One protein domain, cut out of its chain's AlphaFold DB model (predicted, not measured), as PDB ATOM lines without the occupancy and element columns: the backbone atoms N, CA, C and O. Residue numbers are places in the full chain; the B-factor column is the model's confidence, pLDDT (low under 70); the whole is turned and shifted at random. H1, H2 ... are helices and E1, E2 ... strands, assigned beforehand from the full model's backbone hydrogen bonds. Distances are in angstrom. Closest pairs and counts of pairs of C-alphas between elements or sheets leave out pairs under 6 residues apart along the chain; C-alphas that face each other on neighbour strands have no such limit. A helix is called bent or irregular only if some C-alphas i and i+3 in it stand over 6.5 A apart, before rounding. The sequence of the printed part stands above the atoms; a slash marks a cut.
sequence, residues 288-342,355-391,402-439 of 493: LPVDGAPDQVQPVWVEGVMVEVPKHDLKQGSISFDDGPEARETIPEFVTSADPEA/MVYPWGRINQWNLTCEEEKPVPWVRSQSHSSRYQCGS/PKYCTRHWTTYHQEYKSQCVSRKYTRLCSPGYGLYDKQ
ATOM      1  N   LEU A 288     195.731 201.322 216.066       94.56
ATOM      2  CA  LEU A 288     195.420 200.309 217.083       94.56
ATOM      3  C   LEU A 288     194.899 199.021 216.437       94.56
ATOM      4  O   LEU A 288     194.169 199.109 215.447       94.56
ATOM      5  N   PRO A 289     195.273 197.833 216.950       92.19
ATOM      6  CA  PRO A 289     194.856 196.559 216.376       92.19
ATOM      7  C   PRO A 289     193.354 196.340 216.583       92.19
ATOM      8  O   PRO A 289     192.854 196.501 217.695       92.19
ATOM      9  N   VAL A 290     192.640 195.959 215.521       88.06
ATOM     10  CA  VAL A 290     191.180 195.785 215.543       88.06
ATOM     11  C   VAL A 290     190.718 194.618 214.680       88.06
ATOM     12  O   VAL A 290     191.190 194.415 213.559       88.06
ATOM     13  N   ASP A 291     189.731 193.884 215.188       78.81
ATOM     14  CA  ASP A 291     189.000 192.896 214.403       78.81
ATOM     15  C   ASP A 291     188.183 193.590 213.298       78.81
ATOM     16  O   ASP A 291     187.696 194.709 213.461       78.81
ATOM     17  N   GLY A 292     188.044 192.937 212.142       68.00
ATOM     18  CA  GLY A 292     187.295 193.489 211.007       68.00
ATOM     19  C   GLY A 292     188.010 194.602 210.227       68.00
ATOM     20  O   GLY A 292     187.427 195.149 209.292       68.00
ATOM     21  N   ALA A 293     189.270 194.922 210.542       68.19
ATOM     22  CA  ALA A 293     190.108 195.720 209.651       68.19
ATOM     23  C   ALA A 293     190.401 194.949 208.347       68.19
ATOM     24  O   ALA A 293     190.886 193.819 208.418       68.19
ATOM     25  N   PRO A 294     190.183 195.532 207.151       66.94
ATOM     26  CA  PRO A 294     190.417 194.818 205.899       66.94
ATOM     27  C   PRO A 294     191.906 194.502 205.693       66.94
ATOM     28  O   PRO A 294     192.769 195.348 205.940       66.94
ATOM     29  N   ASP A 295     192.197 193.305 205.170       68.06
ATOM     30  CA  ASP A 295     193.557 192.790 204.913       68.06
ATOM     31  C   ASP A 295     194.325 193.547 203.808       68.06
ATOM     32  O   ASP A 295     195.525 193.342 203.605       68.06
ATOM     33  N   GLN A 296     193.651 194.403 203.037       62.34
ATOM     34  CA  GLN A 296     194.241 195.042 201.862       62.34
ATOM     35  C   GLN A 296     194.938 196.365 202.217       62.34
ATOM     36  O   GLN A 296     194.306 197.336 202.622       62.34
ATOM     37  N   VAL A 297     196.262 196.399 202.007       64.94
ATOM     38  CA  VAL A 297     197.118 197.607 202.082       64.94
ATOM     39  C   VAL A 297     196.935 198.521 200.858       64.94
ATOM     40  O   VAL A 297     197.421 199.648 200.835       64.94
ATOM     41  N   GLN A 298     196.365 198.000 199.769       73.50
ATOM     42  CA  GLN A 298     196.444 198.663 198.468       73.50
ATOM     43  C   GLN A 298     195.554 199.912 198.425       73.50
ATOM     44  O   GLN A 298     194.490 199.912 199.047       73.50
ATOM     45  N   PRO A 299     195.955 200.967 197.687       85.62
ATOM     46  CA  PRO A 299     195.077 202.103 197.470       85.62
ATOM     47  C   PRO A 299     193.787 201.636 196.796       85.62
ATOM     48  O   PRO A 299     193.808 200.734 195.956       85.62
ATOM     49  N   VAL A 300     192.670 202.261 197.148       89.31
ATOM     50  CA  VAL A 300     191.376 201.989 196.521       89.31
ATOM     51  C   VAL A 300     191.072 203.131 195.566       89.31
ATOM     52  O   VAL A 300     191.023 204.291 195.976       89.31
ATOM     53  N   TRP A 301     190.878 202.807 194.289       92.19
ATOM     54  CA  TRP A 301     190.425 203.761 193.283       92.19
ATOM     55  C   TRP A 301     188.910 203.666 193.135       92.19
ATOM     56  O   TRP A 301     188.374 202.581 192.915       92.19
ATOM     57  N   VAL A 302     188.234 204.808 193.243       92.56
ATOM     58  CA  VAL A 302     186.801 204.954 192.985       92.56
ATOM     59  C   VAL A 302     186.640 205.900 191.801       92.56
ATOM     60  O   VAL A 302     187.034 207.070 191.856       92.56
ATOM     61  N   GLU A 303     186.086 205.377 190.711       94.81
ATOM     62  CA  GLU A 303     185.739 206.166 189.532       94.81
ATOM     63  C   GLU A 303     184.367 206.816 189.726       94.81
ATOM     64  O   GLU A 303     183.418 206.192 190.198       94.81
ATOM     65  N   GLY A 304     184.272 208.092 189.369       93.69
ATOM     66  CA  GLY A 304     183.048 208.869 189.444       93.69
ATOM     67  C   GLY A 304     182.303 208.887 188.111       93.69
ATOM     68  O   GLY A 304     182.882 209.121 187.048       93.69
ATOM     69  N   VAL A 305     180.987 208.703 188.166       94.94
ATOM     70  CA  VAL A 305     180.091 208.763 187.010       94.94
ATOM     71  C   VAL A 305     179.644 210.207 186.783       94.94
ATOM     72  O   VAL A 305     179.097 210.855 187.677       94.94
ATOM     73  N   MET A 306     179.841 210.724 185.568       95.00
ATOM     74  CA  MET A 306     179.314 212.036 185.188       95.00
ATOM     75  C   MET A 306     177.800 211.963 184.969       95.00
ATOM     76  O   MET A 306     177.322 211.289 184.057       95.00
ATOM     77  N   VAL A 307     177.055 212.725 185.766       95.44
ATOM     78  CA  VAL A 307     175.611 212.928 185.633       95.44
ATOM     79  C   VAL A 307     175.373 214.316 185.049       95.44
ATOM     80  O   VAL A 307     175.849 215.306 185.599       95.44
ATOM     81  N   GLU A 308     174.634 214.410 183.942       95.31
ATOM     82  CA  GLU A 308     174.218 215.683 183.340       95.31
ATOM     83  C   GLU A 308     172.725 215.931 183.571       95.31
ATOM     84  O   GLU A 308     171.888 215.090 183.246       95.31
ATOM     85  N   VAL A 309     172.385 217.117 184.076       93.69
ATOM     86  CA  VAL A 309     171.010 217.540 184.361       93.69
ATOM     87  C   VAL A 309     170.692 218.817 183.564       93.69
ATOM     88  O   VAL A 309     171.505 219.751 183.561       93.69
ATOM     89  N   PRO A 310     169.538 218.906 182.875       92.31
ATOM     90  CA  PRO A 310     169.131 220.136 182.202       92.31
ATOM     91  C   PRO A 310     168.802 221.237 183.220       92.31
ATOM     92  O   PRO A 310     168.043 221.020 184.164       92.31
ATOM     93  N   LYS A 311     169.352 222.438 183.020       91.00
ATOM     94  CA  LYS A 311     169.141 223.605 183.886       91.00
ATOM     95  C   LYS A 311     169.201 224.902 183.079       91.00
ATOM     96  O   LYS A 311     170.226 225.204 182.477       91.00
ATOM     97  N   HIS A 312     168.111 225.674 183.097       91.19
ATOM     98  CA  HIS A 312     167.951 226.914 182.315       91.19
ATOM     99  C   HIS A 312     168.290 226.730 180.819       91.19
ATOM    100  O   HIS A 312     169.079 227.487 180.265       91.19
ATOM    101  N   ASP A 313     167.736 225.679 180.199       92.19
ATOM    102  CA  ASP A 313     167.971 225.266 178.801       92.19
ATOM    103  C   ASP A 313     169.431 224.894 178.446       92.19
ATOM    104  O   ASP A 313     169.759 224.652 177.284       92.19
ATOM    105  N   LEU A 314     170.303 224.782 179.454       94.00
ATOM    106  CA  LEU A 314     171.710 224.385 179.353       94.00
ATOM    107  C   LEU A 314     171.977 223.087 180.136       94.00
ATOM    108  O   LEU A 314     171.085 222.550 180.794       94.00
ATOM    109  N   LYS A 315     173.210 222.570 180.086       94.25
ATOM    110  CA  LYS A 315     173.635 221.380 180.839       94.25
ATOM    111  C   LYS A 315     174.434 221.769 182.081       94.25
ATOM    112  O   LYS A 315     175.491 222.395 181.972       94.25
ATOM    113  N   GLN A 316     173.980 221.333 183.256       94.44
ATOM    114  CA  GLN A 316     174.814 221.279 184.457       94.44
ATOM    115  C   GLN A 316     175.207 219.823 184.723       94.44
ATOM    116  O   GLN A 316     174.347 218.974 184.923       94.44
ATOM    117  N   GLY A 317     176.508 219.548 184.733       94.38
ATOM    118  CA  GLY A 317     177.073 218.263 185.107       94.38
ATOM    119  C   GLY A 317     177.609 218.246 186.542       94.38
ATOM    120  O   GLY A 317     178.087 219.256 187.072       94.38
ATOM    121  N   SER A 318     177.574 217.067 187.144       94.50
ATOM    122  CA  SER A 318     178.190 216.730 188.429       94.50
ATOM    123  C   SER A 318     178.815 215.345 188.339       94.50
ATOM    124  O   SER A 318     178.306 214.491 187.614       94.50
ATOM    125  N   ILE A 319     179.892 215.107 189.082       95.75
ATOM    126  CA  ILE A 319     180.433 213.757 189.249       95.75
ATOM    127  C   ILE A 319     179.824 213.135 190.505       95.75
ATOM    128  O   ILE A 319     179.936 213.705 191.588       95.75
ATOM    129  N   SER A 320     179.177 211.983 190.345       93.19
ATOM    130  CA  SER A 320     178.717 211.139 191.449       93.19
ATOM    131  C   SER A 320     179.746 210.041 191.684       93.19
ATOM    132  O   SER A 320     180.178 209.408 190.725       93.19
ATOM    133  N   PHE A 321     180.123 209.800 192.933       92.12
ATOM    134  CA  PHE A 321     180.962 208.665 193.318       92.12
ATOM    135  C   PHE A 321     180.104 207.636 194.055       92.12
ATOM    136  O   PHE A 321     179.147 208.023 194.726       92.12
ATOM    137  N   ASP A 322     180.450 206.356 193.928       90.88
ATOM    138  CA  ASP A 322     179.977 205.328 194.859       90.88
ATOM    139  C   ASP A 322     180.621 205.543 196.240       90.88
ATOM    140  O   ASP A 322     181.672 206.186 196.350       90.88
ATOM    141  N   ASP A 323     180.029 204.956 197.283       86.81
ATOM    142  CA  ASP A 323     180.549 205.042 198.648       86.81
ATOM    143  C   ASP A 323     182.007 204.564 198.732       86.81
ATOM    144  O   ASP A 323     182.347 203.471 198.247       86.81
ATOM    145  N   GLY A 324     182.848 205.384 199.371       84.81
ATOM    146  CA  GLY A 324     184.270 205.128 199.579       84.81
ATOM    147  C   GLY A 324     184.548 203.887 200.440       84.81
ATOM    148  O   GLY A 324     183.630 203.310 201.032       84.81
ATOM    149  N   PRO A 325     185.820 203.455 200.545       85.81
ATOM    150  CA  PRO A 325     186.188 202.323 201.397       85.81
ATOM    151  C   PRO A 325     185.805 202.556 202.867       85.81
ATOM    152  O   PRO A 325     185.364 201.620 203.523       85.81
ATOM    153  N   GLU A 326     185.879 203.807 203.332       81.44
ATOM    154  CA  GLU A 326     185.468 204.275 204.665       81.44
ATOM    155  C   GLU A 326     184.057 203.817 205.086       81.44
ATOM    156  O   GLU A 326     183.860 203.376 206.215       81.44
ATOM    157  N   ALA A 327     183.087 203.817 204.165       81.00
ATOM    158  CA  ALA A 327     181.707 203.406 204.430       81.00
ATOM    159  C   ALA A 327     181.517 201.878 204.515       81.00
ATOM    160  O   ALA A 327     180.442 201.399 204.871       81.00
ATOM    161  N   ARG A 328     182.542 201.097 204.148       78.75
ATOM    162  CA  ARG A 328     182.498 199.624 204.071       78.75
ATOM    163  C   ARG A 328     183.341 198.948 205.152       78.75
ATOM    164  O   ARG A 328     183.390 197.720 205.203       78.75
ATOM    165  N   GLU A 329     184.024 199.723 205.992       80.00
ATOM    166  CA  GLU A 329     184.872 199.202 207.061       80.00
ATOM    167  C   GLU A 329     184.069 198.877 208.320       80.00
ATOM    168  O   GLU A 329     183.427 199.730 208.926       80.00
ATOM    169  N   THR A 330     184.197 197.637 208.784       85.69
ATOM    170  CA  THR A 330     183.608 197.146 210.037       85.69
ATOM    171  C   THR A 330     184.492 197.439 211.255       85.69
ATOM    172  O   THR A 330     184.522 196.662 212.204       85.69
ATOM    173  N   ILE A 331     185.270 198.522 211.208       86.69
ATOM    174  CA  ILE A 331     186.214 198.887 212.268       86.69
ATOM    175  C   ILE A 331     185.443 199.585 213.400       86.69
ATOM    176  O   ILE A 331     184.728 200.548 213.101       86.69
ATOM    177  N   PRO A 332     185.571 199.142 214.671       90.56
ATOM    178  CA  PRO A 332     184.810 199.694 215.791       90.56
ATOM    179  C   PRO A 332     184.966 201.208 215.932       90.56
ATOM    180  O   PRO A 332     186.071 201.733 215.803       90.56
ATOM    181  N   GLU A 333     183.878 201.910 216.241       91.06
ATOM    182  CA  GLU A 333     183.906 203.358 216.496       91.06
ATOM    183  C   GLU A 333     184.720 203.706 217.752       91.06
ATOM    184  O   GLU A 333     185.421 204.714 217.774       91.06
ATOM    185  N   PHE A 334     184.707 202.826 218.757       92.94
ATOM    186  CA  PHE A 334     185.463 202.983 219.995       92.94
ATOM    187  C   PHE A 334     186.241 201.715 220.335       92.94
ATOM    188  O   PHE A 334     185.728 200.604 220.182       92.94
ATOM    189  N   VAL A 335     187.465 201.881 220.842       93.25
ATOM    190  CA  VAL A 335     188.262 200.800 221.443       93.25
ATOM    191  C   VAL A 335     188.891 201.263 222.753       93.25
ATOM    192  O   VAL A 335     189.040 202.457 222.999       93.25
ATOM    193  N   THR A 336     189.269 200.310 223.602       92.19
ATOM    194  CA  THR A 336     189.849 200.581 224.923       92.19
ATOM    195  C   THR A 336     191.160 199.818 225.054       92.19
ATOM    196  O   THR A 336     191.163 198.587 225.053       92.19
ATOM    197  N   SER A 337     192.281 200.533 225.148       91.69
ATOM    198  CA  SER A 337     193.624 199.942 225.237       91.69
ATOM    199  C   SER A 337     194.615 200.895 225.901       91.69
ATOM    200  O   SER A 337     194.375 202.101 225.972       91.69
ATOM    201  N   ALA A 338     195.755 200.371 226.352       91.06
ATOM    202  CA  ALA A 338     196.902 201.221 226.658       91.06
ATOM    203  C   ALA A 338     197.450 201.878 225.381       91.06
ATOM    204  O   ALA A 338     197.236 201.363 224.278       91.06
ATOM    205  N   ASP A 339     198.132 203.016 225.524       89.88
ATOM    206  CA  ASP A 339     198.854 203.640 224.412       89.88
ATOM    207  C   ASP A 339     200.153 202.848 224.154       89.88
ATOM    208  O   ASP A 339     201.030 202.841 225.018       89.88
ATOM    209  N   PRO A 340     200.313 202.184 222.990       88.62
ATOM    210  CA  PRO A 340     201.494 201.369 222.700       88.62
ATOM    211  C   PRO A 340     202.790 202.183 222.546       88.62
ATOM    212  O   PRO A 340     203.870 201.593 222.515       88.62
ATOM    213  N   GLU A 341     202.698 203.511 222.424       88.25
ATOM    214  CA  GLU A 341     203.840 204.430 222.343       88.25
ATOM    215  C   GLU A 341     204.000 205.287 223.613       88.25
ATOM    216  O   GLU A 341     204.923 206.102 223.674       88.25
ATOM    217  N   ALA A 342     203.148 205.116 224.634       86.00
ATOM    218  CA  ALA A 342     203.371 205.758 225.925       86.00
ATOM    219  C   ALA A 342     204.590 205.134 226.616       86.00
ATOM    220  O   ALA A 342     204.636 203.934 226.891       86.00
ATOM    221  N   MET A 355     198.566 202.454 231.681       84.19
ATOM    222  CA  MET A 355     197.303 203.188 231.734       84.19
ATOM    223  C   MET A 355     196.454 202.889 230.499       84.19
ATOM    224  O   MET A 355     196.917 202.979 229.365       84.19
ATOM    225  N   VAL A 356     195.186 202.549 230.728       88.94
ATOM    226  CA  VAL A 356     194.226 202.181 229.683       88.94
ATOM    227  C   VAL A 356     193.339 203.379 229.364       88.94
ATOM    228  O   VAL A 356     192.727 203.954 230.264       88.94
ATOM    229  N   TYR A 357     193.235 203.721 228.083       88.56
ATOM    230  CA  TYR A 357     192.474 204.867 227.594       88.56
ATOM    231  C   TYR A 357     191.308 204.423 226.697       88.56
ATOM    232  O   TYR A 357     191.411 203.384 226.032       88.56
ATOM    233  N   PRO A 358     190.208 205.194 226.650       91.06
ATOM    234  CA  PRO A 358     189.255 205.129 225.554       91.06
ATOM    235  C   PRO A 358     189.848 205.783 224.294       91.06
ATOM    236  O   PRO A 358     190.591 206.761 224.368       91.06
ATOM    237  N   TRP A 359     189.501 205.253 223.127       93.19
ATOM    238  CA  TRP A 359     189.988 205.707 221.825       93.19
ATOM    239  C   TRP A 359     188.817 205.815 220.851       93.19
ATOM    240  O   TRP A 359     188.017 204.887 220.754       93.19
ATOM    241  N   GLY A 360     188.726 206.934 220.134       93.88
ATOM    242  CA  GLY A 360     187.667 207.239 219.174       93.88
ATOM    243  C   GLY A 360     188.192 207.125 217.749       93.88
ATOM    244  O   GLY A 360     189.282 207.616 217.442       93.88
ATOM    245  N   ARG A 361     187.459 206.415 216.892       93.06
ATOM    246  CA  ARG A 361     187.837 206.161 215.499       93.06
ATOM    247  C   ARG A 361     187.809 207.467 214.716       93.06
ATOM    248  O   ARG A 361     186.793 208.152 214.696       93.06
ATOM    249  N   ILE A 362     188.892 207.751 214.006       93.56
ATOM    250  CA  ILE A 362     188.983 208.890 213.087       93.56
ATOM    251  C   ILE A 362     189.174 208.408 211.647       93.56
ATOM    252  O   ILE A 362     189.384 207.218 211.396       93.56
ATOM    253  N   ASN A 363     189.101 209.324 210.679       91.00
ATOM    254  CA  ASN A 363     189.279 208.967 209.277       91.00
ATOM    255  C   ASN A 363     190.699 208.427 209.010       91.00
ATOM    256  O   ASN A 363     191.687 209.157 209.070       91.00
ATOM    257  N   GLN A 364     190.793 207.138 208.675       90.00
ATOM    258  CA  GLN A 364     192.052 206.471 208.339       90.00
ATOM    259  C   GLN A 364     192.418 206.531 206.848       90.00
ATOM    260  O   GLN A 364     193.422 205.932 206.456       90.00
ATOM    261  N   TRP A 365     191.621 207.191 206.005       90.62
ATOM    262  CA  TRP A 365     191.827 207.261 204.561       90.62
ATOM    263  C   TRP A 365     192.196 208.671 204.119       90.62
ATOM    264  O   TRP A 365     191.409 209.608 204.206       90.62
ATOM    265  N   ASN A 366     193.389 208.810 203.546       92.94
ATOM    266  CA  ASN A 366     193.761 210.007 202.811       92.94
ATOM    267  C   ASN A 366     193.149 209.954 201.402       92.94
ATOM    268  O   ASN A 366     193.455 209.044 200.621       92.94
ATOM    269  N   LEU A 367     192.296 210.927 201.086       93.06
ATOM    270  CA  LEU A 367     191.631 211.065 199.797       93.06
ATOM    271  C   LEU A 367     192.425 211.995 198.871       93.06
ATOM    272  O   LEU A 367     192.589 213.182 199.133       93.06
ATOM    273  N   THR A 368     192.850 211.465 197.725       95.31
ATOM    274  CA  THR A 368     193.553 212.217 196.675       95.31
ATOM    275  C   THR A 368     192.796 212.158 195.351       95.31
ATOM    276  O   THR A 368     192.203 211.132 195.011       95.31
ATOM    277  N   CYS A 369     192.799 213.256 194.590       95.69
ATOM    278  CA  CYS A 369     192.307 213.242 193.213       95.69
ATOM    279  C   CYS A 369     193.440 212.849 192.256       95.69
ATOM    280  O   CYS A 369     194.481 213.501 192.248       95.69
ATOM    281  N   GLU A 370     193.231 211.806 191.453       96.44
ATOM    282  CA  GLU A 370     194.209 211.318 190.464       96.44
ATOM    283  C   GLU A 370     193.866 211.771 189.033       96.44
ATOM    284  O   GLU A 370     194.759 211.994 188.219       96.44
ATOM    285  N   GLU A 371     192.579 211.949 188.710       96.38
ATOM    286  CA  GLU A 371     192.137 212.427 187.394       96.38
ATOM    287  C   GLU A 371     191.003 213.448 187.538       96.38
ATOM    288  O   GLU A 371     189.996 213.182 188.199       96.38
ATOM    289  N   GLU A 372     191.130 214.588 186.857       96.56
ATOM    290  CA  GLU A 372     190.053 215.561 186.666       96.56
ATOM    291  C   GLU A 372     189.554 215.563 185.217       96.56
ATOM    292  O   GLU A 372     190.326 215.372 184.275       96.56
ATOM    293  N   LYS A 373     188.261 215.845 185.019       95.56
ATOM    294  CA  LYS A 373     187.672 216.070 183.691       95.56
ATOM    295  C   LYS A 373     186.879 217.383 183.645       95.56
ATOM    296  O   LYS A 373     186.324 217.807 184.661       95.56
ATOM    297  N   PRO A 374     186.785 218.035 182.468       96.00
ATOM    298  CA  PRO A 374     185.932 219.200 182.277       96.00
ATOM    299  C   PRO A 374     184.460 218.778 182.280       96.00
ATOM    300  O   PRO A 374     183.989 218.103 181.367       96.00
ATOM    301  N   VAL A 375     183.714 219.216 183.290       96.12
ATOM    302  CA  VAL A 375     182.290 218.908 183.457       96.12
ATOM    303  C   VAL A 375     181.446 220.138 183.101       96.12
ATOM    304  O   VAL A 375     181.794 221.239 183.542       96.12
ATOM    305  N   PRO A 376     180.340 219.995 182.339       95.81
ATOM    306  CA  PRO A 376     179.466 221.112 181.982       95.81
ATOM    307  C   PRO A 376     179.012 221.914 183.207       95.81
ATOM    308  O   PRO A 376     178.526 221.359 184.190       95.81
ATOM    309  N   TRP A 377     179.130 223.236 183.155       95.62
ATOM    310  CA  TRP A 377     178.708 224.129 184.229       95.62
ATOM    311  C   TRP A 377     177.916 225.312 183.676       95.62
ATOM    312  O   TRP A 377     178.288 225.926 182.678       95.62
ATOM    313  N   VAL A 378     176.812 225.639 184.349       94.81
ATOM    314  CA  VAL A 378     175.960 226.776 183.991       94.81
ATOM    315  C   VAL A 378     176.396 228.001 184.787       94.81
ATOM    316  O   VAL A 378     176.050 228.156 185.971       94.81
ATOM    317  N   ARG A 379     177.134 228.889 184.114       94.38
ATOM    318  CA  ARG A 379     177.505 230.197 184.650       94.38
ATOM    319  C   ARG A 379     176.320 231.144 184.549       94.38
ATOM    320  O   ARG A 379     175.823 231.428 183.462       94.38
ATOM    321  N   SER A 380     175.891 231.664 185.689       93.69
ATOM    322  CA  SER A 380     174.873 232.708 185.796       93.69
ATOM    323  C   SER A 380     175.546 234.075 185.899       93.69
ATOM    324  O   SER A 380     176.340 234.291 186.810       93.69
ATOM    325  N   GLN A 381     175.213 235.004 185.004       93.25
ATOM    326  CA  GLN A 381     175.616 236.409 185.101       93.25
ATOM    327  C   GLN A 381     174.375 237.275 185.315       93.25
ATOM    328  O   GLN A 381     173.488 237.320 184.460       93.25
ATOM    329  N   SER A 382     174.313 237.944 186.464       92.38
ATOM    330  CA  SER A 382     173.227 238.856 186.825       92.38
ATOM    331  C   SER A 382     173.507 240.250 186.271       92.38
ATOM    332  O   SER A 382     174.525 240.861 186.578       92.38
ATOM    333  N   HIS A 383     172.576 240.769 185.480       93.12
ATOM    334  CA  HIS A 383     172.637 242.093 184.874       93.12
ATOM    335  C   HIS A 383     171.576 243.003 185.479       93.12
ATOM    336  O   HIS A 383     170.502 242.561 185.903       93.12
ATOM    337  N   SER A 384     171.846 244.305 185.459       92.94
ATOM    338  CA  SER A 384     170.829 245.310 185.738       92.94
ATOM    339  C   SER A 384     170.977 246.515 184.817       92.94
ATOM    340  O   SER A 384     172.078 246.860 184.395       92.94
ATOM    341  N   SER A 385     169.860 247.160 184.489       92.19
ATOM    342  CA  SER A 385     169.861 248.422 183.750       92.19
ATOM    343  C   SER A 385     168.761 249.343 184.253       92.19
ATOM    344  O   SER A 385     167.621 248.923 184.471       92.19
ATOM    345  N   ARG A 386     169.118 250.616 184.442       90.38
ATOM    346  CA  ARG A 386     168.173 251.680 184.777       90.38
ATOM    347  C   ARG A 386     167.519 252.193 183.503       90.38
ATOM    348  O   ARG A 386     168.200 252.627 182.580       90.38
ATOM    349  N   TYR A 387     166.194 252.209 183.489       88.75
ATOM    350  CA  TYR A 387     165.390 252.782 182.417       88.75
ATOM    351  C   TYR A 387     164.376 253.762 183.005       88.75
ATOM    352  O   TYR A 387     163.941 253.619 184.150       88.75
ATOM    353  N   GLN A 388     164.002 254.784 182.240       89.06
ATOM    354  CA  GLN A 388     162.956 255.705 182.668       89.06
ATOM    355  C   GLN A 388     161.598 255.001 182.550       89.06
ATOM    356  O   GLN A 388     161.182 254.618 181.460       89.06
ATOM    357  N   CYS A 389     160.916 254.815 183.679       88.38
ATOM    358  CA  CYS A 389     159.625 254.129 183.777       88.38
ATOM    359  C   CYS A 389     158.448 255.085 184.022       88.38
ATOM    360  O   CYS A 389     157.315 254.645 184.203       88.38
ATOM    361  N   GLY A 390     158.703 256.396 184.033       86.75
ATOM    362  CA  GLY A 390     157.672 257.425 184.100       86.75
ATOM    363  C   GLY A 390     158.245 258.790 184.464       86.75
ATOM    364  O   GLY A 390     159.423 259.084 184.238       86.75
ATOM    365  N   SER A 391     157.406 259.618 185.076       80.44
ATOM    366  CA  SER A 391     157.833 260.831 185.766       80.44
ATOM    367  C   SER A 391     157.052 260.992 187.067       80.44
ATOM    368  O   SER A 391     155.924 260.511 187.174       80.44
ATOM    369  N   PRO A 402     162.118 262.791 186.028       82.19
ATOM    370  CA  PRO A 402     162.117 261.454 185.441       82.19
ATOM    371  C   PRO A 402     162.197 260.384 186.539       82.19
ATOM    372  O   PRO A 402     163.109 260.386 187.365       82.19
ATOM    373  N   LYS A 403     161.241 259.446 186.540       85.00
ATOM    374  CA  LYS A 403     161.250 258.293 187.446       85.00
ATOM    375  C   LYS A 403     162.003 257.155 186.767       85.00
ATOM    376  O   LYS A 403     161.577 256.678 185.715       85.00
ATOM    377  N   TYR A 404     163.094 256.709 187.378       85.31
ATOM    378  CA  TYR A 404     163.868 255.563 186.908       85.31
ATOM    379  C   TYR A 404     163.473 254.296 187.666       85.31
ATOM    380  O   TYR A 404     163.281 254.324 188.880       85.31
ATOM    381  N   CYS A 405     163.380 253.189 186.938       87.25
ATOM    382  CA  CYS A 405     163.242 251.844 187.475       87.25
ATOM    383  C   CYS A 405     164.471 251.028 187.065       87.25
ATOM    384  O   CYS A 405     165.070 251.284 186.019       87.25
ATOM    385  N   THR A 406     164.830 250.026 187.862       89.88
ATOM    386  CA  THR A 406     165.889 249.073 187.514       89.88
ATOM    387  C   THR A 406     165.249 247.789 187.002       89.88
ATOM    388  O   THR A 406     164.437 247.181 187.696       89.88
ATOM    389  N   ARG A 407     165.608 247.361 185.789       90.50
ATOM    390  CA  ARG A 407     165.308 246.010 185.305       90.50
ATOM    391  C   ARG A 407     166.477 245.113 185.681       90.50
ATOM    392  O   ARG A 407     167.606 245.432 185.323       90.50
ATOM    393  N   HIS A 408     166.194 243.998 186.340       89.00
ATOM    394  CA  HIS A 408     167.157 242.928 186.596       89.00
ATOM    395  C   HIS A 408     166.872 241.757 185.648       89.00
ATOM    396  O   HIS A 408     165.710 241.488 185.334       89.00
ATOM    397  N   TRP A 409     167.914 241.086 185.164       92.50
ATOM    398  CA  TRP A 409     167.798 239.832 184.415       92.50
ATOM    399  C   TRP A 409     169.083 239.018 184.551       92.50
ATOM    400  O   TRP A 409     170.157 239.580 184.744       92.50
ATOM    401  N   THR A 410     168.988 237.700 184.403       93.06
ATOM    402  CA  THR A 410     170.147 236.801 184.456       93.06
ATOM    403  C   THR A 410     170.364 236.194 183.079       93.06
ATOM    404  O   THR A 410     169.421 235.678 182.482       93.06
ATOM    405  N   THR A 411     171.590 236.259 182.562       94.06
ATOM    406  CA  THR A 411     171.997 235.474 181.388       94.06
ATOM    407  C   THR A 411     172.727 234.226 181.856       94.06
ATOM    408  O   THR A 411     173.596 234.320 182.727       94.06
ATOM    409  N   TYR A 412     172.406 233.084 181.259       93.56
ATOM    410  CA  TYR A 412     173.066 231.814 181.534       93.56
ATOM    411  C   TYR A 412     173.966 231.447 180.356       93.56
ATOM    412  O   TYR A 412     173.558 231.586 179.204       93.56
ATOM    413  N   HIS A 413     175.181 230.993 180.651       94.62
ATOM    414  CA  HIS A 413     176.172 230.591 179.654       94.62
ATOM    415  C   HIS A 413     176.660 229.177 179.953       94.62
ATOM    416  O   HIS A 413     176.849 228.814 181.118       94.62
ATOM    417  N   GLN A 414     176.856 228.381 178.901       96.75
ATOM    418  CA  GLN A 414     177.473 227.066 179.021       96.75
ATOM    419  C   GLN A 414     178.986 227.243 179.110       96.75
ATOM    420  O   GLN A 414     179.629 227.650 178.145       96.75
ATOM    421  N   GLU A 415     179.543 226.899 180.259       96.69
ATOM    422  CA  GLU A 415     180.980 226.770 180.470       96.69
ATOM    423  C   GLU A 415     181.289 225.336 180.937       96.69
ATOM    424  O   GLU A 415     180.408 224.466 180.956       96.69
ATOM    425  N   TYR A 416     182.546 225.080 181.289       95.62
ATOM    426  CA  TYR A 416     183.011 223.830 181.882       95.62
ATOM    427  C   TYR A 416     183.859 224.163 183.109       95.62
ATOM    428  O   TYR A 416     184.627 225.122 183.074       95.62
ATOM    429  N   LYS A 417     183.748 223.361 184.170       94.19
ATOM    430  CA  LYS A 417     184.659 223.420 185.320       94.19
ATOM    431  C   LYS A 417     185.373 222.083 185.486       94.19
ATOM    432  O   LYS A 417     184.769 221.044 185.217       94.19
ATOM    433  N   SER A 418     186.627 222.107 185.930       95.94
ATOM    434  CA  SER A 418     187.319 220.876 186.324       95.94
ATOM    435  C   SER A 418     186.591 220.254 187.516       95.94
ATOM    436  O   SER A 418     186.186 220.967 188.438       95.94
ATOM    437  N   GLN A 419     186.364 218.945 187.475       96.38
ATOM    438  CA  GLN A 419     185.933 218.159 188.629       96.38
ATOM    439  C   GLN A 419     186.720 216.854 188.645       96.38
ATOM    440  O   GLN A 419     186.958 216.257 187.592       96.38
ATOM    441  N   CYS A 420     187.071 216.399 189.844       96.25
ATOM    442  CA  CYS A 420     187.659 215.084 190.032       96.25
ATOM    443  C   CYS A 420     186.718 213.985 189.516       96.25
ATOM    444  O   CYS A 420     185.526 214.013 189.818       96.25
ATOM    445  N   VAL A 421     187.261 213.015 188.779       96.06
ATOM    446  CA  VAL A 421     186.565 211.814 188.279       96.06
ATOM    447  C   VAL A 421     187.222 210.508 188.709       96.06
ATOM    448  O   VAL A 421     186.582 209.469 188.620       96.06
ATOM    449  N   SER A 422     188.464 210.538 189.192       96.25
ATOM    450  CA  SER A 422     189.107 209.372 189.800       96.25
ATOM    451  C   SER A 422     189.673 209.765 191.154       96.25
ATOM    452  O   SER A 422     190.558 210.621 191.251       96.25
ATOM    453  N   ARG A 423     189.118 209.160 192.203       95.38
ATOM    454  CA  ARG A 423     189.529 209.342 193.594       95.38
ATOM    455  C   ARG A 423     190.355 208.148 194.031       95.38
ATOM    456  O   ARG A 423     189.928 207.011 193.854       95.38
ATOM    457  N   LYS A 424     191.500 208.404 194.649       95.00
ATOM    458  CA  LYS A 424     192.348 207.386 195.261       95.00
ATOM    459  C   LYS A 424     192.384 207.590 196.761       95.00
ATOM    460  O   LYS A 424     192.874 208.608 197.256       95.00
ATOM    461  N   TYR A 425     191.911 206.573 197.456       92.62
ATOM    462  CA  TYR A 425     191.940 206.455 198.899       92.62
ATOM    463  C   TYR A 425     193.201 205.681 199.289       92.62
ATOM    464  O   TYR A 425     193.412 204.554 198.838       92.62
ATOM    465  N   THR A 426     194.057 206.290 200.106       91.62
ATOM    466  CA  THR A 426     195.278 205.668 200.636       91.62
ATOM    467  C   THR A 426     195.147 205.536 202.146       91.62
ATOM    468  O   THR A 426     194.942 206.535 202.832       91.62
ATOM    469  N   ARG A 427     195.251 204.313 202.667       89.44
ATOM    470  CA  ARG A 427     195.107 204.046 204.100       89.44
ATOM    471  C   ARG A 427     196.320 204.562 204.878       89.44
ATOM    472  O   ARG A 427     197.456 204.393 204.440       89.44
ATOM    473  N   LEU A 428     196.065 205.173 206.030       92.25
ATOM    474  CA  LEU A 428     197.075 205.718 206.940       92.25
ATOM    475  C   LEU A 428     197.661 204.640 207.867       92.25
ATOM    476  O   LEU A 428     198.842 204.698 208.203       92.25
ATOM    477  N   CYS A 429     196.862 203.633 208.230       91.50
ATOM    478  CA  CYS A 429     197.287 202.483 209.030       91.50
ATOM    479  C   CYS A 429     197.514 201.218 208.188       91.50
ATOM    480  O   CYS A 429     196.954 201.046 207.104       91.50
ATOM    481  N   SER A 430     198.337 200.304 208.711       90.00
ATOM    482  CA  SER A 430     198.540 198.973 208.119       90.00
ATOM    483  C   SER A 430     197.303 198.069 208.298       90.00
ATOM    484  O   SER A 430     196.498 198.313 209.198       90.00
ATOM    485  N   PRO A 431     197.139 196.998 207.495       86.81
ATOM    486  CA  PRO A 431     196.070 196.020 207.697       86.81
ATOM    487  C   PRO A 431     196.086 195.408 209.096       86.81
ATOM    488  O   PRO A 431     197.151 195.215 209.680       86.81
ATOM    489  N   GLY A 432     194.898 195.106 209.619       88.25
ATOM    490  CA  GLY A 432     194.704 194.721 211.019       88.25
ATOM    491  C   GLY A 432     194.628 195.894 212.008       88.25
ATOM    492  O   GLY A 432     194.366 195.645 213.179       88.25
ATOM    493  N   TYR A 433     194.822 197.149 211.573       92.06
ATOM    494  CA  TYR A 433     194.789 198.329 212.449       92.06
ATOM    495  C   TYR A 433     193.788 199.391 211.972       92.06
ATOM    496  O   TYR A 433     193.695 199.667 210.775       92.06
ATOM    497  N   GLY A 434     193.068 200.018 212.902       92.31
ATOM    498  CA  GLY A 434     192.295 201.243 212.664       92.31
ATOM    499  C   GLY A 434     193.055 202.473 213.167       92.31
ATOM    500  O   GLY A 434     193.919 202.341 214.035       92.31
ATOM    501  N   LEU A 435     192.749 203.658 212.630       94.25
ATOM    502  CA  LEU A 435     193.299 204.921 213.130       94.25
ATOM    503  C   LEU A 435     192.368 205.510 214.195       94.25
ATOM    504  O   LEU A 435     191.175 205.696 213.945       94.25
ATOM    505  N   TYR A 436     192.927 205.824 215.360       95.94
ATOM    506  CA  TYR A 436     192.182 206.356 216.495       95.94
ATOM    507  C   TYR A 436     192.872 207.568 217.112       95.94
ATOM    508  O   TYR A 436     194.100 207.590 217.228       95.94
ATOM    509  N   ASP A 437     192.061 208.510 217.590       95.00
ATOM    510  CA  ASP A 437     192.485 209.557 218.515       95.00
ATOM    511  C   ASP A 437     192.064 209.196 219.943       95.00
ATOM    512  O   ASP A 437     190.930 208.778 220.211       95.00
ATOM    513  N   LYS A 438     193.011 209.348 220.867       91.62
ATOM    514  CA  LYS A 438     192.829 209.128 222.299       91.62
ATOM    515  C   LYS A 438     191.734 210.044 222.826       91.62
ATOM    516  O   LYS A 438     191.822 211.259 222.682       91.62
ATOM    517  N   GLN A 439     190.722 209.450 223.444       89.25
ATOM    518  CA  GLN A 439     189.667 210.189 224.120       89.25
ATOM    519  C   GLN A 439     190.107 210.460 225.555       89.25
ATOM    520  O   GLN A 439     190.691 209.599 226.219       89.25
TER     521      GLN A 439
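Overview. This is residues 288 to 342, 355 to 391 and 402 to 439 of the 493 residues of an uncharacterized protein of Symbiodinium microadriaticum (UniProt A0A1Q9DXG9). A long, bent ribbon of two antiparallel strands, E6 and E7, runs through most of a rod, with a small twisted sheet, E4, E5 and E8, near one end. E1 lies beside E7, and the hairpin E2 and E3 packs on the ribbon partway along. The 130 printed residues, mostly strand by class, have one named helix and eight named strands, in the order E1 E2 E3 H1 E4 E5 E6 E7 E8; the antiparallel sheets run E1 E7 E6, E4 E5 E8 and E2 E3. The whole is extended, with a radius of gyration of the C-alphas of 25.3 A and spans of 84 by 31 by 20 A.

Arrangement. Residues 288 to 289 pair antiparallel with residues 433 to 434 of E8, residues 433 to 438. E1, residues 300 to 303, neighbours E7, residues 402 to 427, with N 302 and O 423 within hydrogen-bond range at 2.8 A. E1 runs on into E2, residues 305 to 311, at 33 degrees. E2 forms a hairpin with E3, residues 314 to 320, with N 307 and O 318 at 2.8 A. The closest C-alphas of E3 and E6, residues 365 to 391, are those of Gln 316 and Trp 377, 4.8 A apart. H1, residues 325 to 328, only grazes the sheet E1 E7 E6 with residues 325 to 326; it is too short for an O i to N i+4 pair. E5, residues 356 to 361, neighbours E4, residues 334 to 338, with N 359 and O 335 at 2.8 A, and E8, with N 360 and O 437 at 2.9 A. E6 and E7 have N 377 and O 415 at 2.8 A; E6 bends by 79 degrees at residue 371, E7 by 59 degrees at residue 422.

Along the chain. E1 begins at C-alpha 300 (191.376, 201.989, 196.521). E6 measures 66.2 A and E7 68.8 A from first to last C-alpha, E3 19.3 A and E2 18.7 A. E8 ends at C-alpha 438 (192.829, 209.128, 222.299).

Size, cuts and confidence. The C-alphas farthest apart, of Met 355 and Ser 391, are 83.6 A apart. Residues 343 to 354 and 392 to 401 are not printed; the C-alpha gaps are 8.8 A and 4.3 A. The links printed whole are tight. Residues 292 to 297 have pLDDT under 70.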